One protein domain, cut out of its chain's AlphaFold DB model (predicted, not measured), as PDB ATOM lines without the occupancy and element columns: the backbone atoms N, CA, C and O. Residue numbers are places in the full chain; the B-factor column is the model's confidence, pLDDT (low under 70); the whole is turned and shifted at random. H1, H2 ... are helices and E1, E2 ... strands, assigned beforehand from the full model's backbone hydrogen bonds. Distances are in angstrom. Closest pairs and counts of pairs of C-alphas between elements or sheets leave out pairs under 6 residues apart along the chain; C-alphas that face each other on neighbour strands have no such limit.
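This is residues 7 to 99 of the 993 residues of an uncharacterized protein of Nonomuraea montanisoli (UniProt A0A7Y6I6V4). A small three-strand sheet has two helices, H1 and H2, beside its edge strand E1, and a long stretch with no named element, residues 69 to 95, winds round this body before it reaches the short helix H3. H1 and H2 run opposite ways with a gap between them, and H2 only grazes the sheet. The printed part has 93 residues with three named helices and three named strands, in the order H1 H2 E1 E2 E3 H3; the sheet E1 - E2 - E3 is antiparallel throughout. The class is mixed, helices and strands, with under half of the residues, 39, in named elements. The whole is compact, with a radius of gyration of the C-alphas of 12.4 A, and spans 36 by 26 by 19 A.

Find C-alpha 7 at (-39.725, 40.094, -3.372); from there H1, residues 7 to 19, runs 18.0 A. H2, residues 28 to 36, starts with C-alpha 28 at (-49.103, 18.707, -0.017) and runs 12.1 A. Next come E1, residues 47 to 51, 12.6 A long; E2, residues 55 to 59, 13.1 A; and E3, residues 66 to 68, 6.8 A. H3, residues 96 to 99, measures 5.3 A and ends with C-alpha 99 at (-39.884, 29.118, 12.676).

Begin at the sheet, a meander, each strand the antiparallel neighbour of the one before. In the hairpin E1 and E2, look at N 49 and O 57, 3.0 A apart, within hydrogen-bond range. In the hairpin E2 and E3, N 58 and O 67 are within range at 2.8 A. H1 is on the sheet at a height of 8.3 A, over E1, and its closest C-alphas to E1 are those of Glu 11 and Phe 50, 5.9 A apart. On the local plane, fitted to 6 C-alphas of the sheet, H1 only just runs along the strands, at 29 degrees to E1. H2 only grazes the sheet, with its residues 32 to 36; the C-alphas of Ile 35 and Gly 51 are its closest pair with E1, at 7.1 A. H1 and H2 are close but not clearly touching, with their closest C-alphas, Val 14 and Ile 35, 7.6 A apart, at a shallow tilt of 22 degrees, opposite ways. H3 is only just not on the sheet, with 4 pairs of C-alphas within 10 A, and is close to H1 but not clearly touching it: the closest C-alphas, Val 18 and Phe 98, are 7.4 A apart. H2 and H3 are apart. In H1 and H2 every O i to N i+4 pair is within hydrogen-bond range; H3 is too short for such a pair.

The two C-alphas farthest apart are those of Asp 25 and Asp 44, at 36.4 A. The printed part has no cut. The link from E3 to H3 is long, with 27 residues. The mean pLDDT of the printed part is 92.2; look for values under 70 at residues 84 to 85.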
ATOM      1  N   PHE A   7     -40.287  41.206  -4.144       94.38
ATOM      2  CA  PHE A   7     -39.725  40.094  -3.372       94.38
ATOM      3  C   PHE A   7     -40.162  40.224  -1.911       94.38
ATOM      4  O   PHE A   7     -40.865  39.351  -1.410       94.38
ATOM      5  N   ALA A   8     -39.868  41.352  -1.255       93.12
ATOM      6  CA  ALA A   8     -40.280  41.592   0.131       93.12
ATOM      7  C   ALA A   8     -41.801  41.430   0.355       93.12
ATOM      8  O   ALA A   8     -42.218  40.881   1.375       93.12
ATOM      9  N   ALA A   9     -42.634  41.853  -0.603       93.19
ATOM     10  CA  ALA A   9     -44.086  41.676  -0.531       93.19
ATOM     11  C   ALA A   9     -44.538  40.205  -0.639       93.19
ATOM     12  O   ALA A   9     -45.377  39.774   0.153       93.19
ATOM     13  N   VAL A  10     -43.983  39.420  -1.574       95.50
ATOM     14  CA  VAL A  10     -44.297  37.980  -1.687       95.50
ATOM     15  C   VAL A  10     -43.759  37.203  -0.487       95.50
ATOM     16  O   VAL A  10     -44.438  36.311   0.013       95.50
ATOM     17  N   GLU A  11     -42.583  37.558   0.030       95.56
ATOM     18  CA  GLU A  11     -42.051  36.970   1.258       95.56
ATOM     19  C   GLU A  11     -42.968  37.243   2.462       95.56
ATOM     20  O   GLU A  11     -43.270  36.317   3.213       95.56
ATOM     21  N   ALA A  12     -43.464  38.473   2.628       95.62
ATOM     22  CA  ALA A  12     -44.402  38.809   3.698       95.62
ATOM     23  C   ALA A  12     -45.726  38.027   3.590       95.62
ATOM     24  O   ALA A  12     -46.197  37.485   4.590       95.62
ATOM     25  N   ASP A  13     -46.297  37.916   2.388       96.50
ATOM     26  CA  ASP A  13     -47.536  37.170   2.134       96.50
ATOM     27  C   ASP A  13     -47.363  35.652   2.338       96.50
ATOM     28  O   ASP A  13     -48.177  35.019   3.009       96.50
ATOM     29  N   VAL A  14     -46.260  35.051   1.868       97.00
ATOM     30  CA  VAL A  14     -45.968  33.630   2.140       97.00
ATOM     31  C   VAL A  14     -45.701  33.394   3.628       97.00
ATOM     32  O   VAL A  14     -46.191  32.407   4.172       97.00
ATOM     33  N   ARG A  15     -44.984  34.288   4.325       96.75
ATOM     34  CA  ARG A  15     -44.793  34.187   5.785       96.75
ATOM     35  C   ARG A  15     -46.125  34.255   6.535       96.75
ATOM     36  O   ARG A  15     -46.331  33.445   7.432       96.75
ATOM     37  N   ALA A  16     -47.035  35.151   6.150       96.56
ATOM     38  CA  ALA A  16     -48.374  35.233   6.735       96.56
ATOM     39  C   ALA A  16     -49.211  33.970   6.455       96.56
ATOM     40  O   ALA A  16     -49.834  33.430   7.366       96.56
ATOM     41  N   MET A  17     -49.172  33.453   5.223       97.38
ATOM     42  CA  MET A  17     -49.872  32.229   4.821       97.38
ATOM     43  C   MET A  17     -49.374  30.980   5.567       97.38
ATOM     44  O   MET A  17     -50.182  30.152   5.975       97.38
ATOM     45  N   VAL A  18     -48.057  30.835   5.747       96.88
ATOM     46  CA  VAL A  18     -47.441  29.683   6.435       96.88
ATOM     47  C   VAL A  18     -47.580  29.782   7.964       96.88
ATOM     48  O   VAL A  18     -47.498  28.767   8.655       96.88
ATOM     49  N   ALA A  19     -47.826  30.984   8.499       95.44
ATOM     50  CA  ALA A  19     -48.100  31.214   9.918       95.44
ATOM     51  C   ALA A  19     -49.548  30.888  10.342       95.44
ATOM     52  O   ALA A  19     -49.805  30.766  11.541       95.44
ATOM     53  N   ASP A  20     -50.490  30.722   9.405       96.12
ATOM     54  CA  ASP A  20     -51.823  30.199   9.720       96.12
ATOM     55  C   ASP A  20     -51.697  28.731  10.178       96.12
ATOM     56  O   ASP A  20     -51.166  27.916   9.418       96.12
ATOM     57  N   PRO A  21     -52.186  28.343  11.374       94.19
ATOM     58  CA  PRO A  21     -52.081  26.964  11.858       94.19
ATOM     59  C   PRO A  21     -52.601  25.922  10.857       94.19
ATOM     60  O   PRO A  21     -51.992  24.863  10.703       94.19
ATOM     61  N   ARG A  22     -53.653  26.269  10.100       95.88
ATOM     62  CA  ARG A  22     -54.287  25.401   9.095       95.88
ATOM     63  C   ARG A  22     -53.347  25.041   7.946       95.88
ATOM     64  O   ARG A  22     -53.594  24.055   7.256       95.88
ATOM     65  N   TRP A  23     -52.260  25.793   7.733       95.69
ATOM     66  CA  TRP A  23     -51.241  25.473   6.728       95.69
ATOM     67  C   TRP A  23     -50.675  24.062   6.905       95.69
ATOM     68  O   TRP A  23     -50.399  23.386   5.913       95.69
ATOM     69  N   GLN A  24     -50.516  23.600   8.149       92.94
ATOM     70  CA  GLN A  24     -49.926  22.294   8.459       92.94
ATOM     71  C   GLN A  24     -50.875  21.137   8.095       92.94
ATOM     72  O   GLN A  24     -50.414  20.106   7.596       92.94
ATOM     73  N   ASP A  25     -52.185  21.361   8.206       95.31
ATOM     74  CA  ASP A  25     -53.240  20.393   7.879       95.31
ATOM     75  C   ASP A  25     -53.523  20.279   6.367       95.31
ATOM     76  O   ASP A  25     -54.101  19.293   5.907       95.31
ATOM     77  N   LEU A  26     -53.114  21.271   5.561       96.31
ATOM     78  CA  LEU A  26     -53.342  21.256   4.111       96.31
ATOM     79  C   LEU A  26     -52.621  20.081   3.414       96.31
ATOM     80  O   LEU A  26     -51.427  19.858   3.642       96.31
ATOM     81  N   PRO A  27     -53.268  19.383   2.459       95.44
ATOM     82  CA  PRO A  27     -52.590  18.402   1.617       95.44
ATOM     83  C   PRO A  27     -51.409  19.014   0.849       95.44
ATOM     84  O   PRO A  27     -51.488  20.140   0.352       95.44
ATOM     85  N   VAL A  28     -50.326  18.247   0.677       93.69
ATOM     86  CA  VAL A  28     -49.103  18.707  -0.017       93.69
ATOM     87  C   VAL A  28     -49.379  19.316  -1.408       93.69
ATOM     88  O   VAL A  28     -48.807  20.372  -1.677       93.69
ATOM     89  N   PRO A  29     -50.276  18.775  -2.265       94.38
ATOM     90  CA  PRO A  29     -50.607  19.406  -3.549       94.38
ATOM     91  C   PRO A  29     -51.277  20.785  -3.419       94.38
ATOM     92  O   PRO A  29     -51.053  21.657  -4.256       94.38
ATOM     93  N   VAL A  30     -52.061  21.016  -2.359       95.38
ATOM     94  CA  VAL A  30     -52.708  22.315  -2.099       95.38
ATOM     95  C   VAL A  30     -51.662  23.341  -1.661       95.38
ATOM     96  O   VAL A  30     -51.632  24.452  -2.191       95.38
ATOM     97  N   ARG A  31     -50.730  22.945  -0.779       96.31
ATOM     98  CA  ARG A  31     -49.560  23.772  -0.435       96.31
ATOM     99  C   ARG A  31     -48.690  24.076  -1.658       96.31
ATOM    100  O   ARG A  31     -48.290  25.222  -1.841       96.31
ATOM    101  N   ALA A  32     -48.447  23.089  -2.526       95.88
ATOM    102  CA  ALA A  32     -47.720  23.285  -3.781       95.88
ATOM    103  C   ALA A  32     -48.395  24.351  -4.658       95.88
ATOM    104  O   ALA A  32     -47.730  25.272  -5.125       95.88
ATOM    105  N   GLN A  33     -49.719  24.277  -4.829       95.12
ATOM    106  CA  GLN A  33     -50.484  25.237  -5.631       95.12
ATOM    107  C   GLN A  33     -50.470  26.652  -5.047       95.12
ATOM    108  O   GLN A  33     -50.362  27.616  -5.807       95.12
ATOM    109  N   ALA A  34     -50.521  26.778  -3.719       95.25
ATOM    110  CA  ALA A  34     -50.472  28.062  -3.025       95.25
ATOM    111  C   ALA A  34     -49.093  28.750  -3.091       95.25
ATOM    112  O   ALA A  34     -49.031  29.978  -3.043       95.25
ATOM    113  N   ILE A  35     -48.000  27.988  -3.222       96.44
ATOM    114  CA  ILE A  35     -46.647  28.525  -3.460       96.44
ATOM    115  C   ILE A  35     -46.424  28.803  -4.954       96.44
ATOM    116  O   ILE A  35     -45.906  29.855  -5.319       96.44
ATOM    117  N   ALA A  36     -46.852  27.901  -5.843       95.00
ATOM    118  CA  ALA A  36     -46.611  28.014  -7.283       95.00
ATOM    119  C   ALA A  36     -47.303  29.231  -7.930       95.00
ATOM    120  O   ALA A  36     -46.749  29.830  -8.857       95.00
ATOM    121  N   SER A  37     -48.470  29.645  -7.416       94.62
ATOM    122  CA  SER A  37     -49.174  30.869  -7.845       94.62
ATOM    123  C   SER A  37     -48.470  32.173  -7.442       94.62
ATOM    124  O   SER A  37     -48.848  33.242  -7.914       94.62
ATOM    125  N   ARG A  38     -47.435  32.098  -6.595       94.94
ATOM    126  CA  ARG A  38     -46.652  33.237  -6.089       94.94
ATOM    127  C   ARG A  38     -45.266  33.344  -6.727       94.94
ATOM    128  O   ARG A  38     -44.394  34.044  -6.216       94.94
ATOM    129  N   THR A  39     -45.049  32.646  -7.843       96.06
ATOM    130  CA  THR A  39     -43.773  32.680  -8.566       96.06
ATOM    131  C   THR A  39     -43.534  34.077  -9.156       96.06
ATOM    132  O   THR A  39     -44.394  34.661  -9.816       96.06
ATOM    133  N   LEU A  40     -42.339  34.620  -8.942       95.50
ATOM    134  CA  LEU A  40     -41.856  35.858  -9.552       95.50
ATOM    135  C   LEU A  40     -40.948  35.536 -10.740       95.50
ATOM    136  O   LEU A  40     -40.244  34.526 -10.744       95.50
ATOM    137  N   VAL A  41     -40.952  36.400 -11.756       95.25
ATOM    138  CA  VAL A  41     -40.107  36.266 -12.952       95.25
ATOM    139  C   VAL A  41     -39.358  37.566 -13.229       95.25
ATOM    140  O   VAL A  41     -39.980  38.628 -13.322       95.25
ATOM    141  N   THR A  42     -38.032  37.483 -13.384       93.25
ATOM    142  CA  THR A  42     -37.178  38.620 -13.782       93.25
ATOM    143  C   THR A  42     -37.222  38.845 -15.306       93.25
ATOM    144  O   THR A  42     -37.663  37.966 -16.052       93.25
ATOM    145  N   PRO A  43     -36.763  40.008 -15.817       91.44
ATOM    146  CA  PRO A  43     -36.551  40.243 -17.247       91.44
ATOM    147  C   PRO A  43     -35.709  39.171 -17.946       91.44
ATOM    148  O   PRO A  43     -35.960  38.878 -19.111       91.44
ATOM    149  N   ASP A  44     -34.766  38.566 -17.222       88.69
ATOM    150  CA  ASP A  44     -33.852  37.526 -17.712       88.69
ATOM    151  C   ASP A  44     -34.571  36.188 -17.994       88.69
ATOM    152  O   ASP A  44     -34.017  35.305 -18.641       88.69
ATOM    153  N   GLY A  45     -35.812  36.036 -17.513       91.44
ATOM    154  CA  GLY A  45     -36.619  34.815 -17.613       91.44
ATOM    155  C   GLY A  45     -36.568  33.920 -16.372       91.44
ATOM    156  O   GLY A  45     -37.406  33.023 -16.244       91.44
ATOM    157  N   ASP A  46     -35.649  34.192 -15.442       94.25
ATOM    158  CA  ASP A  46     -35.456  33.411 -14.220       94.25
ATOM    159  C   ASP A  46     -36.703  33.409 -13.336       94.25
ATOM    160  O   ASP A  46     -37.318  34.455 -13.091       94.25
ATOM    161  N   ARG A  47     -37.055  32.222 -12.829       95.50
ATOM    162  CA  ARG A  47     -38.219  31.998 -11.968       95.50
ATOM    163  C   ARG A  47     -37.781  31.870 -10.516       95.50
ATOM    164  O   ARG A  47     -36.887  31.086 -10.203       95.50
ATOM    165  N   TRP A  48     -38.463  32.603  -9.649       96.69
ATOM    166  CA  TRP A  48     -38.176  32.712  -8.225       96.69
ATOM    167  C   TRP A  48     -39.426  32.404  -7.409       96.69
ATOM    168  O   TRP A  48     -40.512  32.863  -7.756       96.69
ATOM    169  N   LEU A  49     -39.281  31.697  -6.296       96.19
ATOM    170  CA  LEU A  49     -40.337  31.573  -5.288       96.19
ATOM    171  C   LEU A  49     -39.758  31.752  -3.886       96.19
ATOM    172  O   LEU A  49     -38.574  31.485  -3.661       96.19
ATOM    173  N   PHE A  50     -40.604  32.153  -2.940       97.12
ATOM    174  CA  PHE A  50     -40.302  32.034  -1.519       97.12
ATOM    175  C   PHE A  50     -40.878  30.716  -1.002       97.12
ATOM    176  O   PHE A  50     -42.053  30.421  -1.225       97.12
ATOM    177  N   GLY A  51     -40.039  29.899  -0.371       95.62
ATOM    178  CA  GLY A  51     -40.353  28.504  -0.073       95.62
ATOM    179  C   GLY A  51     -39.736  28.033   1.235       95.62
ATOM    180  O   GLY A  51     -39.476  28.836   2.132       95.62
ATOM    181  N   ALA A  52     -39.543  26.718   1.338       94.31
ATOM    182  CA  ALA A  52     -39.100  26.020   2.541       94.31
ATOM    183  C   ALA A  52     -37.887  26.667   3.240       94.31
ATOM    184  O   ALA A  52     -37.048  27.322   2.619       94.31
ATOM    185  N   HIS A  53     -37.809  26.479   4.558       92.94
ATOM    186  CA  HIS A  53     -36.814  27.098   5.445       92.94
ATOM    187  C   HIS A  53     -36.837  28.640   5.443       92.94
ATOM    188  O   HIS A  53     -35.853  29.271   5.833       92.94
ATOM    189  N   ALA A  54     -37.947  29.240   4.990       94.19
ATOM    190  CA  ALA A  54     -38.115  30.674   4.770       94.19
ATOM    191  C   ALA A  54     -36.971  31.290   3.935       94.19
ATOM    192  O   ALA A  54     -36.361  32.292   4.323       94.19
ATOM    193  N   ARG A  55     -36.666  30.666   2.787       95.50
ATOM    194  CA  ARG A  55     -35.633  31.114   1.840       95.50
ATOM    195  C   ARG A  55     -36.166  31.223   0.409       95.50
ATOM    196  O   ARG A  55     -37.071  30.496  -0.016       95.50
ATOM    197  N   TRP A  56     -35.558  32.131  -0.349       96.88
ATOM    198  CA  TRP A  56     -35.769  32.260  -1.788       96.88
ATOM    199  C   TRP A  56     -35.138  31.093  -2.554       96.88
ATOM    200  O   TRP A  56     -34.065  30.598  -2.207       96.88
ATOM    201  N   HIS A  57     -35.837  30.640  -3.590       97.19
ATOM    202  CA  HIS A  57     -35.411  29.552  -4.459       97.19
ATOM    203  C   HIS A  57     -35.451  30.005  -5.919       97.19
ATOM    204  O   HIS A  57     -36.471  30.521  -6.381       97.19
ATOM    205  N   LEU A  58     -34.356  29.762  -6.636       96.50
ATOM    206  CA  LEU A  58     -34.180  29.993  -8.065       96.50
ATOM    207  C   LEU A  58     -34.371  28.673  -8.823       96.50
ATOM    208  O   LEU A  58     -33.788  27.654  -8.456       96.50
ATOM    209  N   HIS A  59     -35.193  28.684  -9.870       95.62
ATOM    210  CA  HIS A  59     -35.335  27.559 -10.794       95.62
ATOM    211  C   HIS A  59     -34.189  27.552 -11.813       95.62
ATOM    212  O   HIS A  59     -34.129  28.434 -12.674       95.62
ATOM    213  N   ASP A  60     -33.359  26.514 -11.790       93.94
ATOM    214  CA  ASP A  60     -32.344  26.259 -12.809       93.94
ATOM    215  C   ASP A  60     -33.005  25.678 -14.082       93.94
ATOM    216  O   ASP A  60     -33.657  24.627 -14.027       93.94
ATOM    217  N   PRO A  61     -32.917  26.350 -15.244       88.81
ATOM    218  CA  PRO A  61     -33.559  25.891 -16.473       88.81
ATOM    219  C   PRO A  61     -32.832  24.722 -17.160       88.81
ATOM    220  O   PRO A  61     -33.406  24.138 -18.079       88.81
ATOM    221  N   ALA A  62     -31.599  24.383 -16.765       89.56
ATOM    222  CA  ALA A  62     -30.800  23.337 -17.404       89.56
ATOM    223  C   ALA A  62     -31.066  21.939 -16.822       89.56
ATOM    224  O   ALA A  62     -30.998  20.951 -17.553       89.56
ATOM    225  N   ASP A  63     -31.382  21.849 -15.526       89.44
ATOM    226  CA  ASP A  63     -31.670  20.582 -14.832       89.44
ATOM    227  C   ASP A  63     -33.047  20.540 -14.131       89.44
ATOM    228  O   ASP A  63     -33.430  19.504 -13.577       89.44
ATOM    229  N   GLY A  64     -33.820  21.632 -14.190       91.12
ATOM    230  CA  GLY A  64     -35.180  21.724 -13.645       91.12
ATOM    231  C   GLY A  64     -35.243  21.752 -12.116       91.12
ATOM    232  O   GLY A  64     -36.316  21.566 -11.533       91.12
ATOM    233  N   ARG A  65     -34.107  21.933 -11.433       93.12
ATOM    234  CA  ARG A  65     -34.049  21.971  -9.972       93.12
ATOM    235  C   ARG A  65     -34.320  23.377  -9.462       93.12
ATOM    236  O   ARG A  65     -33.905  24.376 -10.033       93.12
ATOM    237  N   TRP A  66     -34.951  23.442  -8.299       95.12
ATOM    238  CA  TRP A  66     -34.969  24.649  -7.483       95.12
ATOM    239  C   TRP A  66     -33.775  24.616  -6.525       95.12
ATOM    240  O   TRP A  66     -33.640  23.653  -5.759       95.12
ATOM    241  N   HIS A  67     -32.932  25.647  -6.593       95.44
ATOM    242  CA  HIS A  67     -31.754  25.873  -5.752       95.44
ATOM    243  C   HIS A  67     -32.022  27.046  -4.791       95.44
ATOM    244  O   HIS A  67     -32.572  28.058  -5.232       95.44
ATOM    245  N   PRO A  68     -31.649  26.967  -3.500       95.81
ATOM    246  CA  PRO A  68     -31.662  28.127  -2.612       95.81
ATOM    247  C   PRO A  68     -30.715  29.217  -3.135       95.81
ATOM    248  O   PRO A  68     -29.519  28.975  -3.269       95.81
ATOM    249  N   ALA A  69     -31.235  30.417  -3.396       95.75
ATOM    250  CA  ALA A  69     -30.443  31.580  -3.802       95.75
ATOM    251  C   ALA A  69     -31.103  32.880  -3.304       95.75
ATOM    252  O   ALA A  69     -32.335  32.972  -3.332       95.75
ATOM    253  N   PRO A  70     -30.342  33.897  -2.859       94.50
ATOM    254  CA  PRO A  70     -30.908  35.177  -2.444       94.50
ATOM    255  C   PRO A  70     -31.453  35.976  -3.641       94.50
ATOM    256  O   PRO A  70     -30.885  35.917  -4.736       94.50
ATOM    257  N   PRO A  71     -32.537  36.748  -3.453       92.69
ATOM    258  CA  PRO A  71     -33.188  37.464  -4.540       92.69
ATOM    259  C   PRO A  71     -32.351  38.669  -5.015       92.69
ATOM    260  O   PRO A  71     -31.736  39.365  -4.200       92.69
ATOM    261  N   PRO A  72     -32.335  38.975  -6.325       89.56
ATOM    262  CA  PRO A  72     -31.565  40.089  -6.869       89.56
ATOM    263  C   PRO A  72     -32.144  41.448  -6.439       89.56
ATOM    264  O   PRO A  72     -33.233  41.851  -6.855       89.56
ATOM    265  N   ARG A  73     -31.380  42.185  -5.622       84.88
ATOM    266  CA  ARG A  73     -31.761  43.498  -5.075       84.88
ATOM    267  C   ARG A  73     -32.117  44.501  -6.174       84.88
ATOM    268  O   ARG A  73     -31.339  44.731  -7.096       84.88
ATOM    269  N   GLY A  74     -33.284  45.134  -6.048       83.25
ATOM    270  CA  GLY A  74     -33.750  46.171  -6.978       83.25
ATOM    271  C   GLY A  74     -34.115  45.672  -8.382       83.25
ATOM    272  O   GLY A  74     -34.417  46.492  -9.252       83.25
ATOM    273  N   ALA A  75     -34.111  44.356  -8.625       85.19
ATOM    274  CA  ALA A  75     -34.558  43.805  -9.894       85.19
ATOM    275  C   ALA A  75     -36.045  44.105 -10.119       85.19
ATOM    276  O   ALA A  75     -36.888  43.922  -9.239       85.19
ATOM    277  N   ARG A  76     -36.387  44.519 -11.342       86.69
ATOM    278  CA  ARG A  76     -37.786  44.509 -11.780       86.69
ATOM    279  C   ARG A  76     -38.239  43.054 -11.851       86.69
ATOM    280  O   ARG A  76     -37.496  42.211 -12.343       86.69
ATOM    281  N   VAL A  77     -39.457  42.772 -11.414       91.25
ATOM    282  CA  VAL A  77     -40.083  41.450 -11.531       91.25
ATOM    283  C   VAL A  77     -41.546  41.599 -11.913       91.25
ATOM    284  O   VAL A  77     -42.159  42.645 -11.698       91.25
ATOM    285  N   ARG A  78     -42.106  40.530 -12.469       90.38
ATOM    286  CA  ARG A  78     -43.547  40.355 -12.669       90.38
ATOM    287  C   ARG A  78     -44.012  39.088 -11.947       90.38
ATOM    288  O   ARG A  78     -43.252  38.118 -11.932       90.38
ATOM    289  N   PRO A  79     -45.239  39.051 -11.402       89.44
ATOM    290  CA  PRO A  79     -45.885  37.792 -11.064       89.44
ATOM    291  C   PRO A  79     -45.991  36.903 -12.306       89.44
ATOM    292  O   PRO A  79     -46.200  37.394 -13.422       89.44
ATOM    293  N   ALA A  80     -45.866  35.596 -12.117       85.06
ATOM    294  CA  ALA A  80     -46.195  34.596 -13.116       85.06
ATOM    295  C   ALA A  80     -46.706  33.336 -12.424       85.06
ATOM    296  O   ALA A  80     -46.233  32.965 -11.355       85.06
ATOM    297  N   GLU A  81     -47.621  32.622 -13.065       75.50
ATOM    298  CA  GLU A  81     -48.003  31.304 -12.579       75.50
ATOM    299  C   GLU A  81     -46.923  30.268 -12.934       75.50
ATOM    300  O   GLU A  81     -46.270  30.319 -13.989       75.50
ATOM    301  N   HIS A  82     -46.725  29.314 -12.029       77.75
ATOM    302  CA  HIS A  82     -45.985  28.083 -12.273       77.75
ATOM    303  C   HIS A  82     -46.912  26.889 -12.020       77.75
ATOM    304  O   HIS A  82     -47.835  26.967 -11.208       77.75
ATOM    305  N   ALA A  83     -46.694  25.781 -12.724       74.38
ATOM    306  CA  ALA A  83     -47.538  24.600 -12.587       74.38
ATOM    307  C   ALA A  83     -47.240  23.888 -11.258       74.38
ATOM    308  O   ALA A  83     -46.137  23.390 -11.044       74.38
ATOM    309  N   ALA A  84     -48.230  23.809 -10.367       62.00
ATOM    310  CA  ALA A  84     -48.063  23.264  -9.016       62.00
ATOM    311  C   ALA A  84     -47.548  21.818  -8.980       62.00
ATOM    312  O   ALA A  84     -46.750  21.467  -8.114       62.00
ATOM    313  N   ALA A  85     -47.954  21.005  -9.960       61.91
ATOM    314  CA  ALA A  85     -47.522  19.618 -10.130       61.91
ATOM    315  C   ALA A  85     -46.010  19.454 -10.419       61.91
ATOM    316  O   ALA A  85     -45.525  18.328 -10.460       61.91
ATOM    317  N   VAL A  86     -45.276  20.554 -10.625       77.19
ATOM    318  CA  VAL A  86     -43.834  20.576 -10.924       77.19
ATOM    319  C   VAL A  86     -42.990  20.946  -9.690       77.19
ATOM    320  O   VAL A  86     -41.775  20.756  -9.702       77.19
ATOM    321  N   LEU A  87     -43.588  21.434  -8.590       91.00
ATOM    322  CA  LEU A  87     -42.819  21.811  -7.394       91.00
ATOM    323  C   LEU A  87     -42.384  20.582  -6.565       91.00
ATOM    324  O   LEU A  87     -43.238  19.846  -6.066       91.00
ATOM    325  N   PRO A  88     -41.071  20.364  -6.337       92.19
ATOM    326  CA  PRO A  88     -40.592  19.240  -5.540       92.19
ATOM    327  C   PRO A  88     -40.791  19.489  -4.037       92.19
ATOM    328  O   PRO A  88     -40.585  20.594  -3.535       92.19
ATOM    329  N   ALA A  89     -41.107  18.431  -3.284       91.25
ATOM    330  CA  ALA A  89     -41.515  18.519  -1.876       91.25
ATOM    331  C   ALA A  89     -40.503  19.188  -0.920       91.25
ATOM    332  O   ALA A  89     -40.906  19.681   0.130       91.25
ATOM    333  N   ARG A  90     -39.210  19.246  -1.277       90.88
ATOM    334  CA  ARG A  90     -38.166  19.959  -0.508       90.88
ATOM    335  C   ARG A  90     -38.307  21.489  -0.525       90.88
ATOM    336  O   ARG A  90     -37.679  22.157   0.278       90.88
ATOM    337  N   VAL A  91     -39.105  22.031  -1.447       94.69
ATOM    338  CA  VAL A  91     -39.301  23.475  -1.666       94.69
ATOM    339  C   VAL A  91     -40.597  23.979  -1.019       94.69
ATOM    340  O   VAL A  91     -40.761  25.175  -0.781       94.69
ATOM    341  N   ILE A  92     -41.527  23.072  -0.715       96.06
ATOM    342  CA  ILE A  92     -42.840  23.390  -0.150       96.06
ATOM    343  C   ILE A  92     -42.696  23.577   1.373       96.06
ATOM    344  O   ILE A  92     -42.276  22.629   2.043       96.06
ATOM    345  N   PRO A  93     -43.076  24.737   1.946       95.50
ATOM    346  CA  PRO A  93     -43.054  24.947   3.392       95.50
ATOM    347  C   PRO A  93     -43.898  23.913   4.138       95.50
ATOM    348  O   PRO A  93     -45.046  23.650   3.770       95.50
ATOM    349  N   ARG A  94     -43.363  23.364   5.229       93.06
ATOM    350  CA  ARG A  94     -44.082  22.446   6.130       93.06
ATOM    351  C   ARG A  94     -44.772  23.194   7.274       93.06
ATOM    352  O   ARG A  94     -45.730  22.674   7.833       93.06
ATOM    353  N   GLY A  95     -44.298  24.395   7.606       93.19
ATOM    354  CA  GLY A  95     -44.750  25.217   8.731       93.19
ATOM    355  C   GLY A  95     -43.621  25.419   9.745       93.19
ATOM    356  O   GLY A  95     -43.084  26.523   9.830       93.19
ATOM    357  N   PRO A  96     -43.182  24.370  10.470       91.25
ATOM    358  CA  PRO A  96     -42.102  24.482  11.455       91.25
ATOM    359  C   PRO A  96     -40.786  25.028  10.884       91.25
ATOM    360  O   PRO A  96     -40.061  25.729  11.581       91.25
ATOM    361  N   ASP A  97     -40.492  24.768   9.610       90.50
ATOM    362  CA  ASP A  97     -39.302  25.258   8.910       90.50
ATOM    363  C   ASP A  97     -39.267  26.790   8.736       90.50
ATOM    364  O   ASP A  97     -38.186  27.347   8.562       90.50
ATOM    365  N   PHE A  98     -40.406  27.483   8.849       92.50
ATOM    366  CA  PHE A  98     -40.469  28.953   8.870       92.50
ATOM    367  C   PHE A  98     -40.178  29.550  10.253       92.50
ATOM    368  O   PHE A  98     -39.854  30.733  10.347       92.50
ATOM    369  N   ALA A  99     -40.257  28.740  11.312       87.56
ATOM    370  CA  ALA A  99     -39.884  29.118  12.676       87.56
ATOM    371  C   ALA A  99     -38.395  28.851  12.989       87.56
ATOM    372  O   ALA A  99     -37.966  29.019  14.131       87.56
TER     373      ALA A  99